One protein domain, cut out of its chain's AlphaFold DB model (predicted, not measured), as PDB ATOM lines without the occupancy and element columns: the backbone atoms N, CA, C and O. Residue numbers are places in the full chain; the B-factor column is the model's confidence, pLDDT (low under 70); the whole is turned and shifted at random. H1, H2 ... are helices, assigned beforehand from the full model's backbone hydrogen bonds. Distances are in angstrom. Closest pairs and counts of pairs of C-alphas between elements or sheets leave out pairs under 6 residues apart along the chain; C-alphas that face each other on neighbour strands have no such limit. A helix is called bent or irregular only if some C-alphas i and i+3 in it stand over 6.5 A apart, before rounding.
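This is residues 7 to 115 of the 385 residues of an uncharacterized protein of Amycolatopsis panacis (UniProt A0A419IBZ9). Three crossing helices, H1, H2 and H4, make the core of a loose rod; H3 and the loop after it form one end, H5 the other, and H6 folds back from H5 to the core. Residues 60 to 65, of which residue 60 belongs to H3, stick out. The printed part has 109 residues with six named helices, H1 to H6 in order, and no named strand: all helix, loose, radius of gyration of the C-alphas 16.3 A, spans 56 by 25 by 19 A.

Start at H1, residues 7 to 24, the longest helix; it is irregular, C-alphas 17 and 20 being 7.8 A apart, with a kink of 59 degrees near residue 18. It forms a helical hairpin with H2, residues 31 to 44, at a tilt of 35.2 degrees, only just steep; the closest C-alphas are those of Ala 10 and Ile 36, 5.4 A. H4, residues 73 to 87, is the hub. It touches H2 at Val 35 and Ala 81, closest C-alphas 5.0 A, and H1 at Ala 14 and Ile 78, 6.6 A, where H1 takes part with residues 10 to 17 alone. With residues 73 to 77 alone H4 touches H3, residues 47 to 60, its hairpin partner; C-alphas 52 and 73 are closest, 5.1 A. H6, residues 102 to 113, touches H1 only at their ends, closest C-alphas 21 and 113, 5.6 A. H6 only just touches H4 and H5, residues 89 to 95, with 3 pairs of C-alphas within 8 A each; the closest are 86 and 110, 7.8 A, and 90 and 102, 6.9 A. Every O i to N i+4 pair is within hydrogen-bond range in H2 to H6, and 11 of 14 in H1.

Find C-alpha 7 at (-24.312, -24.909, -7.869); H1 runs 23.8 A from there. H2 spans 20.1 A, H3 20.2 A, H4 21.2 A and H5 9.8 A. H6 runs 15.8 A to C-alpha 113 at (-2.927, -26.156, -3.125).

C-alphas 63 and 97 are farthest apart, 57.6 A. The printed part has no cut; the link H3 to H4 is long. Look for pLDDT under 70 at residues 20, 24 to 25, 68, 70, 107 to 109 and 111 to 115.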
ATOM      1  N   ARG A   7     -25.103 -23.687  -7.690       93.69
ATOM      2  CA  ARG A   7     -24.312 -24.909  -7.869       93.69
ATOM      3  C   ARG A   7     -23.616 -24.902  -9.220       93.69
ATOM      4  O   ARG A   7     -22.429 -25.218  -9.274       93.69
ATOM      5  N   GLN A   8     -24.324 -24.513 -10.279       92.44
ATOM      6  CA  GLN A   8     -23.712 -24.352 -11.597       92.44
ATOM      7  C   GLN A   8     -22.620 -23.275 -11.562       92.44
ATOM      8  O   GLN A   8     -21.494 -23.544 -11.965       92.44
ATOM      9  N   LEU A   9     -22.911 -22.107 -10.974       89.75
ATOM     10  CA  LEU A   9     -21.937 -21.021 -10.822       89.75
ATOM     11  C   LEU A   9     -20.681 -21.463 -10.049       89.75
ATOM     12  O   LEU A   9     -19.564 -21.213 -10.493       89.75
ATOM     13  N   ALA A  10     -20.851 -22.137  -8.907       91.69
ATOM     14  CA  ALA A  10     -19.735 -22.631  -8.105       91.69
ATOM     15  C   ALA A  10     -18.911 -23.689  -8.850       91.69
ATOM     16  O   ALA A  10     -17.686 -23.687  -8.748       91.69
ATOM     17  N   SER A  11     -19.567 -24.575  -9.607       92.25
ATOM     18  CA  SER A  11     -18.881 -25.561 -10.444       92.25
ATOM     19  C   SER A  11     -18.040 -24.880 -11.521       92.25
ATOM     20  O   SER A  11     -16.860 -25.198 -11.649       92.25
ATOM     21  N   ASP A  12     -18.619 -23.921 -12.244       86.56
ATOM     22  CA  ASP A  12     -17.932 -23.206 -13.322       86.56
ATOM     23  C   ASP A  12     -16.733 -22.411 -12.784       86.56
ATOM     24  O   ASP A  12     -15.640 -22.467 -13.347       86.56
ATOM     25  N   LEU A  13     -16.895 -21.722 -11.650       87.31
ATOM     26  CA  LEU A  13     -15.795 -21.008 -10.999       87.31
ATOM     27  C   LEU A  13     -14.709 -21.961 -10.483       87.31
ATOM     28  O   LEU A  13     -13.526 -21.686 -10.667       87.31
ATOM     29  N   ALA A  14     -15.071 -23.094  -9.876       86.06
ATOM     30  CA  ALA A  14     -14.094 -24.077  -9.409       86.06
ATOM     31  C   ALA A  14     -13.291 -24.685 -10.571       86.06
ATOM     32  O   ALA A  14     -12.080 -24.876 -10.450       86.06
ATOM     33  N   ASP A  15     -13.937 -24.957 -11.705       83.94
ATOM     34  CA  ASP A  15     -13.261 -25.492 -12.887       83.94
ATOM     35  C   ASP A  15     -12.352 -24.446 -13.543       83.94
ATOM     36  O   ASP A  15     -11.228 -24.766 -13.929       83.94
ATOM     37  N   ASN A  16     -12.783 -23.185 -13.592       77.31
ATOM     38  CA  ASN A  16     -11.987 -22.103 -14.168       77.31
ATOM     39  C   ASN A  16     -10.795 -21.699 -13.284       77.31
ATOM     40  O   ASN A  16      -9.716 -21.420 -13.803       77.31
ATOM     41  N   LEU A  17     -10.970 -21.666 -11.958       76.56
ATOM     42  CA  LEU A  17      -9.967 -21.135 -11.026       76.56
ATOM     43  C   LEU A  17      -9.069 -22.219 -10.418       76.56
ATOM     44  O   LEU A  17      -7.886 -21.980 -10.169       76.56
ATOM     45  N   LEU A  18      -9.606 -23.416 -10.151       79.25
ATOM     46  CA  LEU A  18      -8.945 -24.407  -9.294       79.25
ATOM     47  C   LEU A  18      -8.544 -25.699 -10.005       79.25
ATOM     48  O   LEU A  18      -7.750 -26.457  -9.438       79.25
ATOM     49  N   ALA A  19      -9.044 -25.982 -11.214       77.69
ATOM     50  CA  ALA A  19      -8.840 -27.273 -11.885       77.69
ATOM     51  C   ALA A  19      -7.365 -27.700 -11.947       77.69
ATOM     52  O   ALA A  19      -7.032 -28.853 -11.652       77.69
ATOM     53  N   ASP A  20      -6.469 -26.763 -12.250       67.25
ATOM     54  CA  ASP A  20      -5.033 -27.019 -12.341       67.25
ATOM     55  C   ASP A  20      -4.378 -27.267 -10.978       67.25
ATOM     56  O   ASP A  20      -3.563 -28.182 -10.849       67.25
ATOM     57  N   ARG A  21      -4.753 -26.509  -9.939       74.56
ATOM     58  CA  ARG A  21      -4.260 -26.724  -8.564       74.56
ATOM     59  C   ARG A  21      -4.738 -28.063  -8.017       74.56
ATOM     60  O   ARG A  21      -3.956 -28.810  -7.428       74.56
ATOM     61  N   LEU A  22      -5.992 -28.420  -8.288       77.81
ATOM     62  CA  LEU A  22      -6.543 -29.731  -7.961       77.81
ATOM     63  C   LEU A  22      -5.808 -30.845  -8.719       77.81
ATOM     64  O   LEU A  22      -5.460 -31.858  -8.115       77.81
ATOM     65  N   ALA A  23      -5.510 -30.660 -10.009       71.81
ATOM     66  CA  ALA A  23      -4.737 -31.617 -10.800       71.81
ATOM     67  C   ALA A  23      -3.301 -31.786 -10.278       71.81
ATOM     68  O   ALA A  23      -2.856 -32.918 -10.087       71.81
ATOM     69  N   ALA A  24      -2.606 -30.687  -9.979       63.50
ATOM     70  CA  ALA A  24      -1.258 -30.696  -9.411       63.50
ATOM     71  C   ALA A  24      -1.213 -31.369  -8.032       63.50
ATOM     72  O   ALA A  24      -0.249 -32.064  -7.708       63.50
ATOM     73  N   ALA A  25      -2.276 -31.226  -7.238       69.12
ATOM     74  CA  ALA A  25      -2.449 -31.926  -5.970       69.12
ATOM     75  C   ALA A  25      -2.802 -33.419  -6.114       69.12
ATOM     76  O   ALA A  25      -2.989 -34.091  -5.099       69.12
ATOM     77  N   GLY A  26      -2.881 -33.950  -7.339       71.38
ATOM     78  CA  GLY A  26      -3.219 -35.348  -7.609       71.38
ATOM     79  C   GLY A  26      -4.719 -35.642  -7.569       71.38
ATOM     80  O   GLY A  26      -5.100 -36.792  -7.387       71.38
ATOM     81  N   ARG A  27      -5.561 -34.611  -7.725       80.31
ATOM     82  CA  ARG A  27      -7.032 -34.656  -7.650       80.31
ATOM     83  C   ARG A  27      -7.534 -35.400  -6.408       80.31
ATOM     84  O   ARG A  27      -8.130 -36.470  -6.542       80.31
ATOM     85  N   PRO A  28      -7.304 -34.858  -5.198       79.94
ATOM     86  CA  PRO A  28      -7.748 -35.511  -3.974       79.94
ATOM     87  C   PRO A  28      -9.254 -35.796  -4.023       79.94
ATOM     88  O   PRO A  28     -10.053 -34.910  -4.337       79.94
ATOM     89  N   ALA A  29      -9.634 -37.043  -3.743       81.06
ATOM     90  CA  ALA A  29     -11.014 -37.494  -3.878       81.06
ATOM     91  C   ALA A  29     -11.965 -36.662  -3.001       81.06
ATOM     92  O   ALA A  29     -11.693 -36.438  -1.822       81.06
ATOM     93  N   GLY A  30     -13.073 -36.197  -3.586       84.94
ATOM     94  CA  GLY A  30     -14.106 -35.412  -2.900       84.94
ATOM     95  C   GLY A  30     -13.734 -33.959  -2.582       84.94
ATOM     96  O   GLY A  30     -14.594 -33.216  -2.119       84.94
ATOM     97  N   LEU A  31     -12.495 -33.518  -2.849       87.56
ATOM     98  CA  LEU A  31     -12.077 -32.138  -2.571       87.56
ATOM     99  C   LEU A  31     -12.849 -31.134  -3.427       87.56
ATOM    100  O   LEU A  31     -13.364 -30.162  -2.894       87.56
ATOM    101  N   ARG A  32     -12.965 -31.390  -4.737       91.56
ATOM    102  CA  ARG A  32     -13.713 -30.519  -5.660       91.56
ATOM    103  C   ARG A  32     -15.167 -30.362  -5.217       91.56
ATOM    104  O   ARG A  32     -15.665 -29.245  -5.155       91.56
ATOM    105  N   ASP A  33     -15.819 -31.467  -4.873       91.06
ATOM    106  CA  ASP A  33     -17.224 -31.451  -4.468       91.06
ATOM    107  C   ASP A  33     -17.401 -30.695  -3.147       91.06
ATOM    108  O   ASP A  33     -18.277 -29.845  -3.045       91.06
ATOM    109  N   ALA A  34     -16.511 -30.911  -2.171       90.50
ATOM    110  CA  ALA A  34     -16.520 -30.162  -0.916       90.50
ATOM    111  C   ALA A  34     -16.329 -28.650  -1.124       90.50
ATOM    112  O   ALA A  34     -16.966 -27.859  -0.431       90.50
ATOM    113  N   VAL A  35     -15.491 -28.240  -2.082       92.88
ATOM    114  CA  VAL A  35     -15.345 -26.824  -2.461       92.88
ATOM    115  C   VAL A  35     -16.644 -26.272  -3.031       92.88
ATOM    116  O   VAL A  35     -17.074 -25.202  -2.611       92.88
ATOM    117  N   ILE A  36     -17.288 -27.002  -3.946       94.62
ATOM    118  CA  ILE A  36     -18.556 -26.577  -4.548       94.62
ATOM    119  C   ILE A  36     -19.635 -26.417  -3.476       94.62
ATOM    120  O   ILE A  36     -20.290 -25.382  -3.456       94.62
ATOM    121  N   GLU A  37     -19.799 -27.378  -2.561       93.56
ATOM    122  CA  GLU A  37     -20.796 -27.264  -1.485       93.56
ATOM    123  C   GLU A  37     -20.539 -26.040  -0.592       93.56
ATOM    124  O   GLU A  37     -21.448 -25.252  -0.343       93.56
ATOM    125  N   LEU A  38     -19.288 -25.827  -0.163       92.88
ATOM    126  CA  LEU A  38     -18.930 -24.680   0.677       92.88
ATOM    127  C   LEU A  38     -19.120 -23.335  -0.044       92.88
ATOM    128  O   LEU A  38     -19.523 -22.356   0.583       92.88
ATOM    129  N   ALA A  39     -18.843 -23.278  -1.348       93.38
ATOM    130  CA  ALA A  39     -19.052 -22.081  -2.154       93.38
ATOM    131  C   ALA A  39     -20.543 -21.803  -2.401       93.38
ATOM    132  O   ALA A  39     -20.972 -20.656  -2.294       93.38
ATOM    133  N   VAL A  40     -21.347 -22.841  -2.663       94.88
ATOM    134  CA  VAL A  40     -22.813 -22.731  -2.764       94.88
ATOM    135  C   VAL A  40     -23.389 -22.157  -1.477       94.88
ATOM    136  O   VAL A  40     -24.174 -21.208  -1.536       94.88
ATOM    137  N   ASP A  41     -22.954 -22.679  -0.327       92.06
ATOM    138  CA  ASP A  41     -23.340 -22.134   0.969       92.06
ATOM    139  C   ASP A  41     -22.939 -20.656   1.056       92.06
ATOM    140  O   ASP A  41     -23.787 -19.814   1.344       92.06
ATOM    141  N   ALA A  42     -21.694 -20.288   0.739       90.56
ATOM    142  CA  ALA A  42     -21.245 -18.893   0.786       90.56
ATOM    143  C   ALA A  42     -22.080 -17.948  -0.105       90.56
ATOM    144  O   ALA A  42     -22.452 -16.855   0.336       90.56
ATOM    145  N   PHE A  43     -22.427 -18.369  -1.326       90.88
ATOM    146  CA  PHE A  43     -23.248 -17.581  -2.250       90.88
ATOM    147  C   PHE A  43     -24.689 -17.418  -1.761       90.88
ATOM    148  O   PHE A  43     -25.243 -16.319  -1.836       90.88
ATOM    149  N   ALA A  44     -25.276 -18.470  -1.187       88.31
ATOM    150  CA  ALA A  44     -26.654 -18.458  -0.699       88.31
ATOM    151  C   ALA A  44     -26.888 -17.472   0.463       88.31
ATOM    152  O   ALA A  44     -28.009 -17.001   0.654       88.31
ATOM    153  N   HIS A  45     -25.845 -17.113   1.221       85.06
ATOM    154  CA  HIS A  45     -25.944 -16.158   2.333       85.06
ATOM    155  C   HIS A  45     -25.949 -14.678   1.884       85.06
ATOM    156  O   HIS A  45     -26.002 -13.785   2.730       85.06
ATOM    157  N   GLY A  46     -25.892 -14.384   0.576       76.81
ATOM    158  CA  GLY A  46     -26.091 -13.046  -0.011       76.81
ATOM    159  C   GLY A  46     -24.953 -12.031   0.188       76.81
ATOM    160  O   GLY A  46     -24.859 -11.060  -0.562       76.81
ATOM    161  N   GLY A  47     -24.050 -12.256   1.148       84.75
ATOM    162  CA  GLY A  47     -22.916 -11.363   1.419       84.75
ATOM    163  C   GLY A  47     -21.927 -11.258   0.254       84.75
ATOM    164  O   GLY A  47     -21.427 -10.171  -0.028       84.75
ATOM    165  N   VAL A  48     -21.699 -12.362  -0.466       86.25
ATOM    166  CA  VAL A  48     -20.805 -12.393  -1.635       86.25
ATOM    167  C   VAL A  48     -21.362 -11.548  -2.780       86.25
ATOM    168  O   VAL A  48     -20.648 -10.723  -3.339       86.25
ATOM    169  N   GLU A  49     -22.652 -11.691  -3.093       86.62
ATOM    170  CA  GLU A  49     -23.294 -10.927  -4.168       86.62
ATOM    171  C   GLU A  49     -23.293  -9.421  -3.870       86.62
ATOM    172  O   GLU A  49     -23.028  -8.603  -4.754       86.62
ATOM    173  N   GLN A  50     -23.558  -9.043  -2.616       87.75
ATOM    174  CA  GLN A  50     -23.511  -7.647  -2.197       87.75
ATOM    175  C   GLN A  50     -22.102  -7.058  -2.345       87.75
ATOM    176  O   GLN A  50     -21.965  -5.949  -2.865       87.75
ATOM    177  N   LEU A  51     -21.072  -7.788  -1.909       87.50
ATOM    178  CA  LEU A  51     -19.684  -7.345  -2.026       87.50
ATOM    179  C   LEU A  51     -19.250  -7.242  -3.493       87.50
ATOM    180  O   LEU A  51     -18.667  -6.233  -3.880       87.50
ATOM    181  N   LEU A  52     -19.608  -8.221  -4.328       88.81
ATOM    182  CA  LEU A  52     -19.291  -8.212  -5.757       88.81
ATOM    183  C   LEU A  52     -19.875  -6.980  -6.458       88.81
ATOM    184  O   LEU A  52     -19.177  -6.298  -7.204       88.81
ATOM    185  N   ARG A  53     -21.143  -6.646  -6.184       87.75
ATOM    186  CA  ARG A  53     -21.773  -5.433  -6.732       87.75
ATOM    187  C   ARG A  53     -21.019  -4.172  -6.320       87.75
ATOM    188  O   ARG A  53     -20.764  -3.324  -7.164       87.75
ATOM    189  N   GLN A  54     -20.612  -4.074  -5.054       87.50
ATOM    190  CA  GLN A  54     -19.826  -2.935  -4.569       87.50
ATOM    191  C   GLN A  54     -18.466  -2.832  -5.269       87.50
ATOM    192  O   GLN A  54     -18.064  -1.733  -5.641       87.50
ATOM    193  N   GLN A  55     -17.772  -3.955  -5.470       87.19
ATOM    194  CA  GLN A  55     -16.493  -3.988  -6.183       87.19
ATOM    195  C   GLN A  55     -16.653  -3.559  -7.650       87.19
ATOM    196  O   GLN A  55     -15.884  -2.733  -8.140       87.19
ATOM    197  N   LEU A  56     -17.686  -4.050  -8.341       87.50
ATOM    198  CA  LEU A  56     -17.977  -3.663  -9.725       87.50
ATOM    199  C   LEU A  56     -18.367  -2.184  -9.840       87.50
ATOM    200  O   LEU A  56     -17.865  -1.489 -10.721       87.50
ATOM    201  N   ASP A  57     -19.198  -1.675  -8.928       86.31
ATOM    202  CA  ASP A  57     -19.570  -0.256  -8.891       86.31
ATOM    203  C   ASP A  57     -18.341   0.642  -8.688       86.31
ATOM    204  O   ASP A  57     -18.234   1.704  -9.305       86.31
ATOM    205  N   GLN A  58     -17.384   0.217  -7.856       85.62
ATOM    206  CA  GLN A  58     -16.122   0.934  -7.663       85.62
ATOM    207  C   GLN A  58     -15.252   0.933  -8.923       85.62
ATOM    208  O   GLN A  58     -14.690   1.974  -9.258       85.62
ATOM    209  N   LEU A  59     -15.162  -0.197  -9.631       81.69
ATOM    210  CA  LEU A  59     -14.397  -0.321 -10.878       81.69
ATOM    211  C   LEU A  59     -14.995   0.505 -12.022       81.69
ATOM    212  O   LEU A  59     -14.264   1.075 -12.830       81.69
ATOM    213  N   LEU A  60     -16.325   0.568 -12.100       81.69
ATOM    214  CA  LEU A  60     -17.040   1.286 -13.154       81.69
ATOM    215  C   LEU A  60     -17.130   2.794 -12.894       81.69
ATOM    216  O   LEU A  60     -17.370   3.560 -13.829       81.69
ATOM    217  N   ASN A  61     -16.954   3.245 -11.648       81.81
ATOM    218  CA  ASN A  61     -17.068   4.656 -11.301       81.81
ATOM    219  C   ASN A  61     -15.747   5.408 -11.564       81.81
ATOM    220  O   ASN A  61     -14.782   5.230 -10.819       81.81
ATOM    221  N   PRO A  62     -15.703   6.340 -12.535       75.50
ATOM    222  CA  PRO A  62     -14.482   7.069 -12.891       75.50
ATOM    223  C   PRO A  62     -13.954   7.986 -11.775       75.50
ATOM    224  O   PRO A  62     -12.812   8.430 -11.837       75.50
ATOM    225  N   ASN A  63     -14.772   8.284 -10.757       82.31
ATOM    226  CA  ASN A  63     -14.371   9.076  -9.592       82.31
ATOM    227  C   ASN A  63     -13.928   8.218  -8.398       82.31
ATOM    228  O   ASN A  63     -13.580   8.777  -7.352       82.31
ATOM    229  N   SER A  64     -13.964   6.888  -8.516       77.69
ATOM    230  CA  SER A  64     -13.465   6.020  -7.458       77.69
ATOM    231  C   SER A  64     -11.956   6.198  -7.297       77.69
ATOM    232  O   SER A  64     -11.207   6.253  -8.270       77.69
ATOM    233  N   ARG A  65     -11.508   6.315  -6.045       75.81
ATOM    234  CA  ARG A  65     -10.086   6.344  -5.670       75.81
ATOM    235  C   ARG A  65      -9.670   5.099  -4.886       75.81
ATOM    236  O   ARG A  65      -8.536   5.055  -4.419       75.81
ATOM    237  N   SER A  66     -10.584   4.147  -4.676       72.88
ATOM    238  CA  SER A  66     -10.238   2.879  -4.040       72.88
ATOM    239  C   SER A  66      -9.370   2.061  -4.986       72.88
ATOM    240  O   SER A  66      -9.642   1.978  -6.184       72.88
ATOM    241  N   GLU A  67      -8.307   1.476  -4.444       71.44
ATOM    242  CA  GLU A  67      -7.566   0.447  -5.161       71.44
ATOM    243  C   GLU A  67      -8.467  -0.791  -5.274       71.44
ATOM    244  O   GLU A  67      -9.082  -1.173  -4.273       71.44
ATOM    245  N   PRO A  68      -8.610  -1.384  -6.470       68.94
ATOM    246  CA  PRO A  68      -9.452  -2.555  -6.647       68.94
ATOM    247  C   PRO A  68      -8.845  -3.768  -5.943       68.94
ATOM    248  O   PRO A  68      -7.623  -3.944  -5.920       68.94
ATOM    249  N   ASP A  69      -9.710  -4.623  -5.402       71.19
ATOM    250  CA  ASP A  69      -9.286  -5.892  -4.819       71.19
ATOM    251  C   ASP A  69      -8.658  -6.805  -5.883       71.19
ATOM    252  O   ASP A  69      -9.038  -6.791  -7.056       71.19
ATOM    253  N   ALA A  70      -7.692  -7.626  -5.460       65.31
ATOM    254  CA  ALA A  70      -6.997  -8.561  -6.348       65.31
ATOM    255  C   ALA A  70      -7.886  -9.722  -6.827       65.31
ATOM    256  O   ALA A  70      -7.600 -10.299  -7.873       65.31
ATOM    257  N   TYR A  71      -8.931 -10.045  -6.062       71.62
ATOM    258  CA  TYR A  71      -9.943 -11.047  -6.388       71.62
ATOM    259  C   TYR A  71     -11.326 -10.421  -6.270       71.62
ATOM    260  O   TYR A  71     -11.597  -9.654  -5.334       71.62
ATOM    261  N   LEU A  72     -12.212 -10.794  -7.186       86.12
ATOM    262  CA  LEU A  72     -13.633 -10.513  -7.027       86.12
ATOM    263  C   LEU A  72     -14.220 -11.385  -5.906       86.12
ATOM    264  O   LEU A  72     -13.670 -12.425  -5.542       86.12
ATOM    265  N   ALA A  73     -15.315 -10.934  -5.293       87.81
ATOM    266  CA  ALA A  73     -15.875 -11.571  -4.100       87.81
ATOM    267  C   ALA A  73     -16.248 -13.050  -4.305       87.81
ATOM    268  O   ALA A  73     -16.156 -13.850  -3.374       87.81
ATOM    269  N   ASP A  74     -16.678 -13.411  -5.510       87.56
ATOM    270  CA  ASP A  74     -17.000 -14.775  -5.914       87.56
ATOM    271  C   ASP A  74     -15.751 -15.655  -6.061       87.56
ATOM    272  O   ASP A  74     -15.721 -16.768  -5.533       87.56
ATOM    273  N   GLU A  75     -14.688 -15.136  -6.676       87.19
ATOM    274  CA  GLU A  75     -13.376 -15.791  -6.732       87.19
ATOM    275  C   GLU A  75     -12.796 -16.000  -5.322       87.19
ATOM    276  O   GLU A  75     -12.335 -17.091  -4.980       87.19
ATOM    277  N   ALA A  76     -12.884 -14.979  -4.464       85.38
ATOM    278  CA  ALA A  76     -12.421 -15.044  -3.081       85.38
ATOM    279  C   ALA A  76     -13.191 -16.090  -2.255       85.38
ATOM    280  O   ALA A  76     -12.595 -16.795  -1.438       85.38
ATOM    281  N   ALA A  77     -14.502 -16.227  -2.481       89.81
ATOM    282  CA  ALA A  77     -15.317 -17.250  -1.832       89.81
ATOM    283  C   ALA A  77     -14.913 -18.672  -2.264       89.81
ATOM    284  O   ALA A  77     -14.885 -19.582  -1.433       89.81
ATOM    285  N   ILE A  78     -14.556 -18.864  -3.537       90.25
ATOM    286  CA  ILE A  78     -14.063 -20.145  -4.065       90.25
ATOM    287  C   ILE A  78     -12.692 -20.500  -3.470       90.25
ATOM    288  O   ILE A  78     -12.469 -21.649  -3.082       90.25
ATOM    289  N   GLU A  79     -11.792 -19.527  -3.324       85.94
ATOM    290  CA  GLU A  79     -10.500 -19.730  -2.652       85.94
ATOM    291  C   GLU A  79     -10.654 -20.076  -1.164       85.94
ATOM    292  O   GLU A  79     -10.007 -21.005  -0.672       85.94
ATOM    293  N   ASP A  80     -11.529 -19.377  -0.436       86.62
ATOM    294  CA  ASP A  80     -11.825 -19.684   0.969       86.62
ATOM    295  C   ASP A  80     -12.429 -21.091   1.115       86.62
ATOM    296  O   ASP A  80     -11.995 -21.877   1.964       86.62
ATOM    297  N   ALA A  81     -13.358 -21.467   0.230       90.12
ATOM    298  CA  ALA A  81     -13.918 -22.814   0.176       90.12
ATOM    299  C   ALA A  81     -12.834 -23.882  -0.058       90.12
ATOM    300  O   ALA A  81     -12.826 -24.902   0.639       90.12
ATOM    301  N   LEU A  82     -11.875 -23.638  -0.962       89.06
ATOM    302  CA  LEU A  82     -10.720 -24.520  -1.164       89.06
ATOM    303  C   LEU A  82      -9.880 -24.671   0.099       89.06
ATOM    304  O   LEU A  82      -9.563 -25.798   0.479       89.06
ATOM    305  N   GLN A  83      -9.525 -23.572   0.762       84.75
ATOM    306  CA  GLN A  83      -8.696 -23.621   1.966       84.75
ATOM    307  C   GLN A  83      -9.392 -24.382   3.103       84.75
ATOM    308  O   GLN A  83      -8.773 -25.233   3.751       84.75
ATOM    309  N   ARG A  84     -10.694 -24.142   3.302       85.56
ATOM    310  CA  ARG A  84     -11.509 -24.846   4.303       85.56
ATOM    311  C   ARG A  84     -11.646 -26.335   3.995       85.56
ATOM    312  O   ARG A  84     -11.447 -27.157   4.888       85.56
ATOM    313  N   ALA A  85     -11.940 -26.694   2.745       87.62
ATOM    314  CA  ALA A  85     -12.042 -28.092   2.335       87.62
ATOM    315  C   ALA A  85     -10.688 -28.815   2.448       87.62
ATOM    316  O   ALA A  85     -10.612 -29.940   2.948       87.62
ATOM    317  N   ALA A  86      -9.600 -28.149   2.047       85.25
ATOM    318  CA  ALA A  86      -8.248 -28.695   2.085       85.25
ATOM    319  C   ALA A  86      -7.768 -29.004   3.511       85.25
ATOM    320  O   ALA A  86      -7.089 -30.012   3.716       85.25
ATOM    321  N   ALA A  87      -8.166 -28.199   4.503       80.94
ATOM    322  CA  ALA A  87      -7.858 -28.448   5.913       80.94
ATOM    323  C   ALA A  87      -8.395 -29.808   6.414       80.94
ATOM    324  O   ALA A  87      -7.831 -30.401   7.331       80.94
ATOM    325  N   GLY A  88      -9.453 -30.341   5.791       82.31
ATOM    326  CA  GLY A  88     -10.039 -31.642   6.127       82.31
ATOM    327  C   GLY A  88      -9.417 -32.851   5.411       82.31
ATOM    328  O   GLY A  88      -9.772 -33.986   5.736       82.31
ATOM    329  N   LEU A  89      -8.499 -32.654   4.456       82.69
ATOM    330  CA  LEU A  89      -8.012 -33.719   3.563       82.69
ATOM    331  C   LEU A  89      -7.330 -34.875   4.288       82.69
ATOM    332  O   LEU A  89      -7.551 -36.036   3.948       82.69
ATOM    333  N   HIS A  90      -6.501 -34.577   5.291       80.44
ATOM    334  CA  HIS A  90      -5.823 -35.622   6.059       80.44
ATOM    335  C   HIS A  90      -6.831 -36.494   6.815       80.44
ATOM    336  O   HIS A  90      -6.759 -37.722   6.752       80.44
ATOM    337  N   THR A  91      -7.841 -35.869   7.427       81.62
ATOM    338  CA  THR A  91      -8.929 -36.582   8.114       81.62
ATOM    339  C   THR A  91      -9.757 -37.417   7.133       81.62
ATOM    340  O   THR A  91     -10.116 -38.553   7.445       81.62
ATOM    341  N   ALA A  92     -10.046 -36.893   5.939       80.44
ATOM    342  CA  ALA A  92     -10.765 -37.623   4.897       80.44
ATOM    343  C   ALA A  92      -9.982 -38.857   4.413       80.44
ATOM    344  O   ALA A  92     -10.546 -39.947   4.321       80.44
ATOM    345  N   ASN A  93      -8.672 -38.719   4.189       80.50
ATOM    346  CA  ASN A  93      -7.796 -39.837   3.829       80.50
ATOM    347  C   ASN A  93      -7.753 -40.904   4.927       80.50
ATOM    348  O   ASN A  93      -7.916 -42.088   4.632       80.50
ATOM    349  N   ALA A  94      -7.636 -40.493   6.192       82.00
ATOM    350  CA  ALA A  94      -7.656 -41.414   7.324       82.00
ATOM    351  C   ALA A  94      -8.982 -42.193   7.414       82.00
ATOM    352  O   ALA A  94      -8.969 -43.405   7.630       82.00
ATOM    353  N   ARG A  95     -10.129 -41.533   7.180       81.44
ATOM    354  CA  ARG A  95     -11.453 -42.189   7.124       81.44
ATOM    355  C   ARG A  95     -11.569 -43.208   5.990       81.44
ATOM    356  O   ARG A  95     -12.265 -44.204   6.149       81.44
ATOM    357  N   ASN A  96     -10.855 -42.987   4.890       79.69
ATOM    358  CA  ASN A  96     -10.789 -43.899   3.749       79.69
ATOM    359  C   ASN A  96      -9.683 -44.966   3.886       79.69
ATOM    360  O   ASN A  96      -9.361 -45.646   2.914       79.69
ATOM    361  N   GLY A  97      -9.091 -45.126   5.076       81.31
ATOM    362  CA  GLY A  97      -8.079 -46.150   5.358       81.31
ATOM    363  C   GLY A  97      -6.661 -45.800   4.900       81.31
ATOM    364  O   GLY A  97      -5.773 -46.647   4.971       81.31
ATOM    365  N   VAL A  98      -6.421 -44.563   4.456       83.12
ATOM    366  CA  VAL A  98      -5.100 -44.078   4.038       83.12
ATOM    367  C   VAL A  98      -4.466 -43.297   5.188       83.12
ATOM    368  O   VAL A  98      -4.777 -42.130   5.425       83.12
ATOM    369  N   LEU A  99      -3.559 -43.950   5.916       83.44
ATOM    370  CA  LEU A  99      -2.800 -43.341   7.009       83.44
ATOM    371  C   LEU A  99      -1.485 -42.762   6.472       83.44
ATOM    372  O   LEU A  99      -0.618 -43.497   6.007       83.44
ATOM    373  N   LEU A 100      -1.345 -41.439   6.541       81.00
ATOM    374  CA  LEU A 100      -0.153 -40.696   6.118       81.00
ATOM    375  C   LEU A 100       0.455 -39.975   7.321       81.00
ATOM    376  O   LEU A 100      -0.285 -39.565   8.220       81.00
ATOM    377  N   ASP A 101       1.776 -39.772   7.304       81.25
ATOM    378  CA  ASP A 101       2.438 -38.872   8.254       81.25
ATOM    379  C   ASP A 101       1.835 -37.458   8.108       81.25
ATOM    380  O   ASP A 101       1.945 -36.872   7.021       81.25
ATOM    381  N   PRO A 102       1.170 -36.915   9.149       76.38
ATOM    382  CA  PRO A 102       0.400 -35.681   9.033       76.38
ATOM    383  C   PRO A 102       1.255 -34.490   8.593       76.38
ATOM    384  O   PRO A 102       0.886 -33.758   7.679       76.38
ATOM    385  N   LEU A 103       2.437 -34.315   9.192       72.44
ATOM    386  CA  LEU A 103       3.238 -33.097   9.028       72.44
ATOM    387  C   LEU A 103       3.802 -32.927   7.601       72.44
ATOM    388  O   LEU A 103       3.628 -31.851   7.017       72.44
ATOM    389  N   PRO A 104       4.472 -33.929   6.998       71.25
ATOM    390  CA  PRO A 104       4.923 -33.844   5.611       71.25
ATOM    391  C   PRO A 104       3.760 -33.777   4.621       71.25
ATOM    392  O   PRO A 104       3.841 -33.036   3.638       71.25
ATOM    393  N   PHE A 105       2.674 -34.516   4.878       75.31
ATOM    394  CA  PHE A 105       1.501 -34.524   4.009       75.31
ATOM    395  C   PHE A 105       0.815 -33.158   3.966       75.31
ATOM    396  O   PHE A 105       0.587 -32.635   2.875       75.31
ATOM    397  N   GLU A 106       0.518 -32.560   5.120       73.06
ATOM    398  CA  GLU A 106      -0.148 -31.260   5.210       73.06
ATOM    399  C   GLU A 106       0.708 -30.157   4.596       73.06
ATOM    400  O   GLU A 106       0.207 -29.375   3.793       73.06
ATOM    401  N   ARG A 107       2.022 -30.137   4.865       67.19
ATOM    402  CA  ARG A 107       2.942 -29.172   4.237       67.19
ATOM    403  C   ARG A 107       2.971 -29.311   2.720       67.19
ATOM    404  O   ARG A 107       2.912 -28.311   2.006       67.19
ATOM    405  N   SER A 108       3.071 -30.540   2.224       65.06
ATOM    406  CA  SER A 108       3.117 -30.815   0.788       65.06
ATOM    407  C   SER A 108       1.797 -30.451   0.104       65.06
ATOM    408  O   SER A 108       1.796 -29.825  -0.952       65.06
ATOM    409  N   THR A 109       0.670 -30.779   0.735       68.88
ATOM    410  CA  THR A 109      -0.676 -30.469   0.243       68.88
ATOM    411  C   THR A 109      -0.946 -28.971   0.258       68.88
ATOM    412  O   THR A 109      -1.355 -28.440  -0.768       68.88
ATOM    413  N   ALA A 110      -0.622 -28.271   1.348       70.06
ATOM    414  CA  ALA A 110      -0.702 -26.816   1.418       70.06
ATOM    415  C   ALA A 110       0.176 -26.151   0.351       70.06
ATOM    416  O   ALA A 110      -0.265 -25.217  -0.297       70.06
ATOM    417  N   THR A 111       1.381 -26.665   0.093       66.75
ATOM    418  CA  THR A 111       2.263 -26.118  -0.956       66.75
ATOM    419  C   THR A 111       1.689 -26.311  -2.362       66.75
ATOM    420  O   THR A 111       1.828 -25.426  -3.197       66.75
ATOM    421  N   ARG A 112       1.057 -27.459  -2.645       68.88
ATOM    422  CA  ARG A 112       0.441 -27.737  -3.957       68.88
ATOM    423  C   ARG A 112      -0.872 -26.994  -4.168       68.88
ATOM    424  O   ARG A 112      -1.215 -26.683  -5.303       68.88
ATOM    425  N   LEU A 113      -1.617 -26.783  -3.086       69.56
ATOM    426  CA  LEU A 113      -2.927 -26.156  -3.125       69.56
ATOM    427  C   LEU A 113      -2.884 -24.662  -2.865       69.56
ATOM    428  O   LEU A 113      -3.885 -24.046  -3.164       69.56
ATOM    429  N   ALA A 114      -1.825 -24.064  -2.324       65.75
ATOM    430  CA  ALA A 114      -1.763 -22.619  -2.119       65.75
ATOM    431  C   ALA A 114      -1.416 -21.888  -3.420       65.75
ATOM    432  O   ALA A 114      -0.484 -22.274  -4.124       65.75
ATOM    433  N   ASP A 115      -2.128 -20.797  -3.692       63.56
ATOM    434  CA  ASP A 115      -1.606 -19.743  -4.556       63.56
ATOM    435  C   ASP A 115      -0.580 -18.937  -3.748       63.56
ATOM    436  O   ASP A 115      -0.832 -18.601  -2.586       63.56
TER     437      ASP A 115